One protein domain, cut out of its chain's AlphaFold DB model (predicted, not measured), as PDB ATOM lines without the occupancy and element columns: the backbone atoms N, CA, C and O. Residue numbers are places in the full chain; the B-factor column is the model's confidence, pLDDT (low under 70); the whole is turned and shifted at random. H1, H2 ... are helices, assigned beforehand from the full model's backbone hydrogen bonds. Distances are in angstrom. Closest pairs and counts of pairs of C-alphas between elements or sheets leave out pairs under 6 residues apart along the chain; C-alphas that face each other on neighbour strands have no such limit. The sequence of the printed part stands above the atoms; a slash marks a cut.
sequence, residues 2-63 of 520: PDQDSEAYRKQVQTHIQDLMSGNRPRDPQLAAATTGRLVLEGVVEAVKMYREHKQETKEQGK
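AT A GLANCE: This is residues 2 to 63 of the 520 residues of the protein "WH2 domain-containing protein" of Dothidotthia symphoricarpi CBS 119687 (UniProt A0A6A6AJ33). Two helices make a splayed helical hairpin, a lopsided V: the shorter H1 runs toward the narrow end, a long loop of residues 23 to 35 turns the chain round there, and the longer H2 folds back past H1. The helices are nearest at the looped end and spread from there, and residues 48 to 63 of H2 stick out as a free arm. The printed part has 62 residues, with two named helices in the order H1, H2 and no named strand; the class is all helix. It is loose, with a radius of gyration of the C-alphas of 14.1 A, and elongated, spanning 44 by 24 by 18 A.

HOW THE PARTS SIT: Residues 3 to 9 stand free, of which 7 to 9 belong to H1, residues 7 to 22. H2, residues 36 to 63, touches H1 with residues 36 to 47 alone. The closest C-alphas of the two helices are those of Ile 17 and Gly 43, 6.8 A apart. They form a helical hairpin, running opposite ways at a steep tilt of 39 degrees. Every O i to N i+4 pair is within hydrogen-bond range in H1, and 23 of 24 are in H2.

IN THESE COORDINATES: H1 begins at C-alpha 7 (-9.209, -33.861, 33.251) and measures 21.6 A to C-alpha 22. H2 begins at C-alpha 36 (-20.521, -17.397, 17.942) and ends 41.0 A away at C-alpha 63 (8.655, -45.928, 14.444).

THE WHOLE: The two C-alphas farthest apart are those of Ala 33 and Lys 63, at 43.8 A. The printed part has no cut. The link from H1 to H2 is long, with 13 residues. The mean pLDDT of the printed part is 79.2, and residues 2 to 5, 26 to 27 and 30 to 32 are under 70.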
ATOM      1  N   PRO A   2      -1.695 -37.723  27.395       55.22
ATOM      2  CA  PRO A   2      -2.831 -37.462  28.271       55.22
ATOM      3  C   PRO A   2      -4.040 -38.229  27.711       55.22
ATOM      4  O   PRO A   2      -4.282 -38.188  26.502       55.22
ATOM      5  N   ASP A   3      -4.786 -38.951  28.544       67.50
ATOM      6  CA  ASP A   3      -6.007 -39.618  28.079       67.50
ATOM      7  C   ASP A   3      -7.039 -38.591  27.598       67.50
ATOM      8  O   ASP A   3      -7.134 -37.489  28.142       67.50
ATOM      9  N   GLN A   4      -7.883 -38.959  26.630       60.91
ATOM     10  CA  GLN A   4      -9.018 -38.113  26.222       60.91
ATOM     11  C   GLN A   4     -10.045 -37.937  27.362       60.91
ATOM     12  O   GLN A   4     -10.780 -36.947  27.411       60.91
ATOM     13  N   ASP A   5     -10.038 -38.866  28.321       65.88
ATOM     14  CA  ASP A   5     -10.795 -38.791  29.568       65.88
ATOM     15  C   ASP A   5     -10.017 -38.144  30.727       65.88
ATOM     16  O   ASP A   5     -10.605 -37.890  31.779       65.88
ATOM     17  N   SER A   6      -8.736 -37.797  30.539       81.12
ATOM     18  CA  SER A   6      -7.984 -37.039  31.539       81.12
ATOM     19  C   SER A   6      -8.586 -35.645  31.716       81.12
ATOM     20  O   SER A   6      -8.878 -34.929  30.749       81.12
ATOM     21  N   GLU A   7      -8.739 -35.217  32.970       79.56
ATOM     22  CA  GLU A   7      -9.209 -33.861  33.251       79.56
ATOM     23  C   GLU A   7      -8.277 -32.795  32.675       79.56
ATOM     24  O   GLU A   7      -8.754 -31.725  32.317       79.56
ATOM     25  N   ALA A   8      -6.975 -33.076  32.562       78.06
ATOM     26  CA  ALA A   8      -5.993 -32.151  32.004       78.06
ATOM     27  C   ALA A   8      -6.332 -31.769  30.555       78.06
ATOM     28  O   ALA A   8      -6.465 -30.583  30.256       78.06
ATOM     29  N   TYR A   9      -6.566 -32.756  29.680       78.69
ATOM     30  CA  TYR A   9      -6.946 -32.497  28.289       78.69
ATOM     31  C   TYR A   9      -8.304 -31.785  28.191       78.69
ATOM     32  O   TYR A   9      -8.456 -30.812  27.454       78.69
ATOM     33  N   ARG A  10      -9.288 -32.211  28.994       78.50
ATOM     34  CA  ARG A  10     -10.622 -31.590  29.017       78.50
ATOM     35  C   ARG A  10     -10.577 -30.132  29.496       78.50
ATOM     36  O   ARG A  10     -11.215 -29.280  28.882       78.50
ATOM     37  N   LYS A  11      -9.789 -29.833  30.535       86.00
ATOM     38  CA  LYS A  11      -9.548 -28.471  31.041       86.00
ATOM     39  C   LYS A  11      -8.812 -27.618  30.007       86.00
ATOM     40  O   LYS A  11      -9.227 -26.489  29.792       86.00
ATOM     41  N   GLN A  12      -7.806 -28.165  29.318       84.94
ATOM     42  CA  GLN A  12      -7.066 -27.478  28.248       84.94
ATOM     43  C   GLN A  12      -7.963 -27.099  27.056       84.94
ATOM     44  O   GLN A  12      -7.903 -25.971  26.575       84.94
ATOM     45  N   VAL A  13      -8.825 -28.012  26.591       80.88
ATOM     46  CA  VAL A  13      -9.800 -27.707  25.525       80.88
ATOM     47  C   VAL A  13     -10.827 -26.676  26.008       80.88
ATOM     48  O   VAL A  13     -11.173 -25.760  25.264       80.88
ATOM     49  N   GLN A  14     -11.280 -26.774  27.262       83.31
ATOM     50  CA  GLN A  14     -12.222 -25.814  27.837       83.31
ATOM     51  C   GLN A  14     -11.624 -24.404  27.954       83.31
ATOM     52  O   GLN A  14     -12.276 -23.456  27.518       83.31
ATOM     53  N   THR A  15     -10.404 -24.238  28.482       86.88
ATOM     54  CA  THR A  15      -9.752 -22.918  28.554       86.88
ATOM     55  C   THR A  15      -9.450 -22.363  27.168       86.88
ATOM     56  O   THR A  15      -9.666 -21.179  26.943       86.88
ATOM     57  N   HIS A  16      -9.051 -23.201  26.207       81.19
ATOM     58  CA  HIS A  16      -8.808 -22.756  24.835       81.19
ATOM     59  C   HIS A  16     -10.076 -22.199  24.160       81.19
ATOM     60  O   HIS A  16     -10.023 -21.121  23.564       81.19
ATOM     61  N   ILE A  17     -11.223 -22.874  24.301       78.94
ATOM     62  CA  ILE A  17     -12.524 -22.357  23.839       78.94
ATOM     63  C   ILE A  17     -12.892 -21.075  24.601       78.94
ATOM     64  O   ILE A  17     -13.388 -20.119  24.006       78.94
ATOM     65  N   GLN A  18     -12.624 -21.025  25.908       84.12
ATOM     66  CA  GLN A  18     -12.935 -19.868  26.745       84.12
ATOM     67  C   GLN A  18     -12.097 -18.627  26.379       84.12
ATOM     68  O   GLN A  18     -12.651 -17.531  26.393       84.12
ATOM     69  N   ASP A  19     -10.835 -18.783  25.961       83.56
ATOM     70  CA  ASP A  19      -9.988 -17.693  25.439       83.56
ATOM     71  C   ASP A  19     -10.390 -17.230  24.028       83.56
ATOM     72  O   ASP A  19     -10.329 -16.038  23.714       83.56
ATOM     73  N   LEU A  20     -10.847 -18.150  23.168       74.56
ATOM     74  CA  LEU A  20     -11.440 -17.790  21.874       74.56
ATOM     75  C   LEU A  20     -12.728 -16.972  22.069       74.56
ATOM     76  O   LEU A  20     -12.961 -15.994  21.351       74.56
ATOM     77  N   MET A  21     -13.548 -17.331  23.064       77.06
ATOM     78  CA  MET A  21     -14.782 -16.617  23.402       77.06
ATOM     79  C   MET A  21     -14.535 -15.282  24.118       77.06
ATOM     80  O   MET A  21     -15.207 -14.309  23.776       77.06
ATOM     81  N   SER A  22     -13.579 -15.205  25.052       84.31
ATOM     82  CA  SER A  22     -13.268 -13.977  25.806       84.31
ATOM     83  C   SER A  22     -12.701 -12.859  24.932       84.31
ATOM     84  O   SER A  22     -12.892 -11.688  25.246       84.31
ATOM     85  N   GLY A  23     -12.027 -13.210  23.830       78.81
ATOM     86  CA  GLY A  23     -11.321 -12.246  22.983       78.81
ATOM     87  C   GLY A  23      -9.922 -11.884  23.492       78.81
ATOM     88  O   GLY A  23      -9.311 -10.970  22.950       78.81
ATOM     89  N   ASN A  24      -9.394 -12.611  24.487       82.25
ATOM     90  CA  ASN A  24      -8.019 -12.438  24.980       82.25
ATOM     91  C   ASN A  24      -6.964 -12.740  23.900       82.25
ATOM     92  O   ASN A  24      -5.878 -12.163  23.913       82.25
ATOM     93  N   ARG A  25      -7.269 -13.649  22.961       78.62
ATOM     94  CA  ARG A  25      -6.475 -13.822  21.738       78.62
ATOM     95  C   ARG A  25      -6.873 -12.753  20.710       78.62
ATOM     96  O   ARG A  25      -8.071 -12.633  20.438       78.62
ATOM     97  N   PRO A  26      -5.912 -12.057  20.067       68.06
ATOM     98  CA  PRO A  26      -6.219 -11.216  18.918       68.06
ATOM     99  C   PRO A  26      -6.854 -12.088  17.831       68.06
ATOM    100  O   PRO A  26      -6.257 -13.064  17.374       68.06
ATOM    101  N   ARG A  27      -8.099 -11.774  17.466       66.56
ATOM    102  CA  ARG A  27      -8.818 -12.485  16.407       66.56
ATOM    103  C   ARG A  27      -8.279 -12.043  15.054       66.56
ATOM    104  O   ARG A  27      -8.025 -10.857  14.852       66.56
ATOM    105  N   ASP A  28      -8.178 -12.988  14.126       73.06
ATOM    106  CA  ASP A  28      -8.033 -12.662  12.711       73.06
ATOM    107  C   ASP A  28      -9.198 -11.730  12.309       73.06
ATOM    108  O   ASP A  28     -10.357 -12.065  12.598       73.06
ATOM    109  N   PRO A  29      -8.946 -10.547  11.716       75.56
ATOM    110  CA  PRO A  29      -9.998  -9.573  11.437       75.56
ATOM    111  C   PRO A  29     -11.100 -10.117  10.516       75.56
ATOM    112  O   PRO A  29     -12.238  -9.664  10.623       75.56
ATOM    113  N   GLN A  30     -10.826 -11.129   9.681       67.69
ATOM    114  CA  GLN A  30     -11.872 -11.778   8.876       67.69
ATOM    115  C   GLN A  30     -12.819 -12.654   9.717       67.69
ATOM    116  O   GLN A  30     -13.987 -12.827   9.366       67.69
ATOM    117  N   LEU A  31     -12.351 -13.165  10.860       63.03
ATOM    118  CA  LEU A  31     -13.142 -13.953  11.813       63.03
ATOM    119  C   LEU A  31     -13.816 -13.088  12.890       63.03
ATOM    120  O   LEU A  31     -14.710 -13.565  13.585       63.03
ATOM    121  N   ALA A  32     -13.460 -11.806  13.017       66.50
ATOM    122  CA  ALA A  32     -14.115 -10.886  13.953       66.50
ATOM    123  C   ALA A  32     -15.617 -10.676  13.647       66.50
ATOM    124  O   ALA A  32     -16.393 -10.404  14.562       66.50
ATOM    125  N   ALA A  33     -16.029 -10.857  12.387       73.81
ATOM    126  CA  ALA A  33     -17.426 -10.824  11.944       73.81
ATOM    127  C   ALA A  33     -18.151 -12.188  12.038       73.81
ATOM    128  O   ALA A  33     -19.338 -12.281  11.717       73.81
ATOM    129  N   ALA A  34     -17.468 -13.264  12.450       74.06
ATOM    130  CA  ALA A  34     -18.065 -14.593  12.547       74.06
ATOM    131  C   ALA A  34     -19.037 -14.692  13.736       74.06
ATOM    132  O   ALA A  34     -18.743 -14.265  14.854       74.06
ATOM    133  N   THR A  35     -20.200 -15.313  13.520       80.44
ATOM    134  CA  THR A  35     -21.157 -15.572  14.605       80.44
ATOM    135  C   THR A  35     -20.593 -16.584  15.605       80.44
ATOM    136  O   THR A  35     -19.816 -17.471  15.249       80.44
ATOM    137  N   THR A  36     -21.028 -16.522  16.867       77.31
ATOM    138  CA  THR A  36     -20.521 -17.397  17.942       77.31
ATOM    139  C   THR A  36     -20.653 -18.892  17.624       77.31
ATOM    140  O   THR A  36     -19.809 -19.685  18.029       77.31
ATOM    141  N   GLY A  37     -21.675 -19.289  16.854       75.44
ATOM    142  CA  GLY A  37     -21.830 -20.669  16.383       75.44
ATOM    143  C   GLY A  37     -20.738 -21.105  15.398       75.44
ATOM    144  O   GLY A  37     -20.294 -22.250  15.457       75.44
ATOM    145  N   ARG A  38     -20.255 -20.193  14.544       76.25
ATOM    146  CA  ARG A  38     -19.133 -20.446  13.633       76.25
ATOM    147  C   ARG A  38     -17.815 -20.588  14.401       76.25
ATOM    148  O   ARG A  38     -17.115 -21.566  14.170       76.25
ATOM    149  N   LEU A  39     -17.555 -19.725  15.389       75.19
ATOM    150  CA  LEU A  39     -16.376 -19.834  16.267       75.19
ATOM    151  C   LEU A  39     -16.315 -21.184  17.011       75.19
ATOM    152  O   LEU A  39     -15.246 -21.776  17.145       75.19
ATOM    153  N   VAL A  40     -17.461 -21.708  17.468       79.00
ATOM    154  CA  VAL A  40     -17.536 -23.037  18.109       79.00
ATOM    155  C   VAL A  40     -17.232 -24.165  17.117       79.00
ATOM    156  O   VAL A  40     -16.534 -25.114  17.475       79.00
ATOM    157  N   LEU A  41     -17.718 -24.079  15.875       80.25
ATOM    158  CA  LEU A  41     -17.417 -25.071  14.835       80.25
ATOM    159  C   LEU A  41     -15.940 -25.031  14.418       80.25
ATOM    160  O   LEU A  41     -15.315 -26.084  14.305       80.25
ATOM    161  N   GLU A  42     -15.366 -23.840  14.250       77.88
ATOM    162  CA  GLU A  42     -13.952 -23.650  13.905       77.88
ATOM    163  C   GLU A  42     -13.031 -24.186  15.017       77.88
ATOM    164  O   GLU A  42     -12.128 -24.966  14.722       77.88
ATOM    165  N   GLY A  43     -13.331 -23.922  16.296       82.00
ATOM    166  CA  GLY A  43     -12.590 -24.507  17.426       82.00
ATOM    167  C   GLY A  43     -12.681 -26.041  17.515       82.00
ATOM    168  O   GLY A  43     -11.720 -26.699  17.918       82.00
ATOM    169  N   VAL A  44     -13.796 -26.648  17.088       81.75
ATOM    170  CA  VAL A  44     -13.912 -28.117  16.966       81.75
ATOM    171  C   VAL A  44     -13.064 -28.650  15.804       81.75
ATOM    172  O   VAL A  44     -12.421 -29.692  15.951       81.75
ATOM    173  N   VAL A  45     -13.013 -27.946  14.670       84.88
ATOM    174  CA  VAL A  45     -12.153 -28.308  13.529       84.88
ATOM    175  C   VAL A  45     -10.669 -28.193  13.898       84.88
ATOM    176  O   VAL A  45      -9.905 -29.117  13.615       84.88
ATOM    177  N   GLU A  46     -10.264 -27.127  14.591       82.38
ATOM    178  CA  GLU A  46      -8.890 -26.918  15.068       82.38
ATOM    179  C   GLU A  46      -8.470 -28.008  16.074       82.38
ATOM    180  O   GLU A  46      -7.406 -28.614  15.930       82.38
ATOM    181  N   ALA A  47      -9.348 -28.378  17.015       77.00
ATOM    182  CA  ALA A  47      -9.111 -29.497  17.932       77.00
ATOM    183  C   ALA A  47      -8.968 -30.856  17.212       77.00
ATOM    184  O   ALA A  47      -8.116 -31.672  17.579       77.00
ATOM    185  N   VAL A  48      -9.756 -31.105  16.158       83.62
ATOM    186  CA  VAL A  48      -9.629 -32.312  15.320       83.62
ATOM    187  C   VAL A  48      -8.337 -32.295  14.495       83.62
ATOM    188  O   VAL A  48      -7.723 -33.353  14.329       83.62
ATOM    189  N   LYS A  49      -7.891 -31.127  14.015       89.88
ATOM    190  CA  LYS A  49      -6.608 -30.959  13.316       89.88
ATOM    191  C   LYS A  49      -5.431 -31.287  14.240       89.88
ATOM    192  O   LYS A  49      -4.677 -32.206  13.923       89.88
ATOM    193  N   MET A  50      -5.360 -30.667  15.423       80.56
ATOM    194  CA  MET A  50      -4.328 -30.965  16.430       80.56
ATOM    195  C   MET A  50      -4.291 -32.457  16.804       80.56
ATOM    196  O   MET A  50      -3.219 -33.049  16.935       80.56
ATOM    197  N   TYR A  51      -5.455 -33.112  16.920       81.50
ATOM    198  CA  TYR A  51      -5.517 -34.555  17.173       81.50
ATOM    199  C   TYR A  51      -4.981 -35.403  16.002       81.50
ATOM    200  O   TYR A  51      -4.380 -36.451  16.243       81.50
ATOM    201  N   ARG A  52      -5.177 -34.990  14.740       89.75
ATOM    202  CA  ARG A  52      -4.596 -35.682  13.573       89.75
ATOM    203  C   ARG A  52      -3.072 -35.554  13.554       89.75
ATOM    204  O   ARG A  52      -2.403 -36.571  13.385       89.75
ATOM    205  N   GLU A  53      -2.554 -34.352  13.785       89.38
ATOM    206  CA  GLU A  53      -1.118 -34.039  13.766       89.38
ATOM    207  C   GLU A  53      -0.373 -34.789  14.884       89.38
ATOM    208  O   GLU A  53       0.517 -35.590  14.599       89.38
ATOM    209  N   HIS A  54      -0.830 -34.688  16.139       82.44
ATOM    210  CA  HIS A  54      -0.254 -35.442  17.267       82.44
ATOM    211  C   HIS A  54      -0.305 -36.973  17.036       82.44
ATOM    212  O   HIS A  54       0.578 -37.723  17.471       82.44
ATOM    213  N   LYS A  55      -1.314 -37.470  16.305       89.06
ATOM    214  CA  LYS A  55      -1.465 -38.891  15.938       89.06
ATOM    215  C   LYS A  55      -0.589 -39.329  14.755       89.06
ATOM    216  O   LYS A  55      -0.402 -40.533  14.563       89.06
ATOM    217  N   GLN A  56      -0.059 -38.399  13.965       88.56
ATOM    218  CA  GLN A  56       1.019 -38.665  13.011       88.56
ATOM    219  C   GLN A  56       2.367 -38.648  13.739       88.56
ATOM    220  O   GLN A  56       3.091 -39.640  13.683       88.56
ATOM    221  N   GLU A  57       2.635 -37.613  14.536       89.44
ATOM    222  CA  GLU A  57       3.859 -37.475  15.334       89.44
ATOM    223  C   GLU A  57       4.122 -38.699  16.231       89.44
ATOM    224  O   GLU A  57       5.183 -39.316  16.154       89.44
ATOM    225  N   THR A  58       3.127 -39.150  17.005       85.19
ATOM    226  CA  THR A  58       3.276 -40.346  17.863       85.19
ATOM    227  C   THR A  58       3.478 -41.650  17.085       85.19
ATOM    228  O   THR A  58       4.106 -42.574  17.606       85.19
ATOM    229  N   LYS A  59       3.013 -41.747  15.830       87.75
ATOM    230  CA  LYS A  59       3.349 -42.883  14.953       87.75
ATOM    231  C   LYS A  59       4.795 -42.814  14.471       87.75
ATOM    232  O   LYS A  59       5.441 -43.852  14.373       87.75
ATOM    233  N   GLU A  60       5.296 -41.630  14.141       89.25
ATOM    234  CA  GLU A  60       6.683 -41.447  13.708       89.25
ATOM    235  C   GLU A  60       7.675 -41.644  14.850       89.25
ATOM    236  O   GLU A  60       8.711 -42.277  14.657       89.25
ATOM    237  N   GLN A  61       7.344 -41.167  16.047       85.62
ATOM    238  CA  GLN A  61       8.128 -41.405  17.255       85.62
ATOM    239  C   GLN A  61       8.148 -42.903  17.595       85.62
ATOM    240  O   GLN A  61       9.218 -43.497  17.677       85.62
ATOM    241  N   GLY A  62       6.982 -43.565  17.598       84.25
ATOM    242  CA  GLY A  62       6.893 -45.020  17.773       84.25
ATOM    243  C   GLY A  62       7.629 -45.844  16.702       84.25
ATOM    244  O   GLY A  62       8.120 -46.929  17.009       84.25
ATOM    245  N   LYS A  63       7.765 -45.338  15.464       85.19
ATOM    246  CA  LYS A  63       8.655 -45.928  14.444       85.19
ATOM    247  C   LYS A  63      10.130 -45.780  14.846       85.19
ATOM    248  O   LYS A  63      10.829 -46.788  14.893       85.19
TER     249      LYS A  63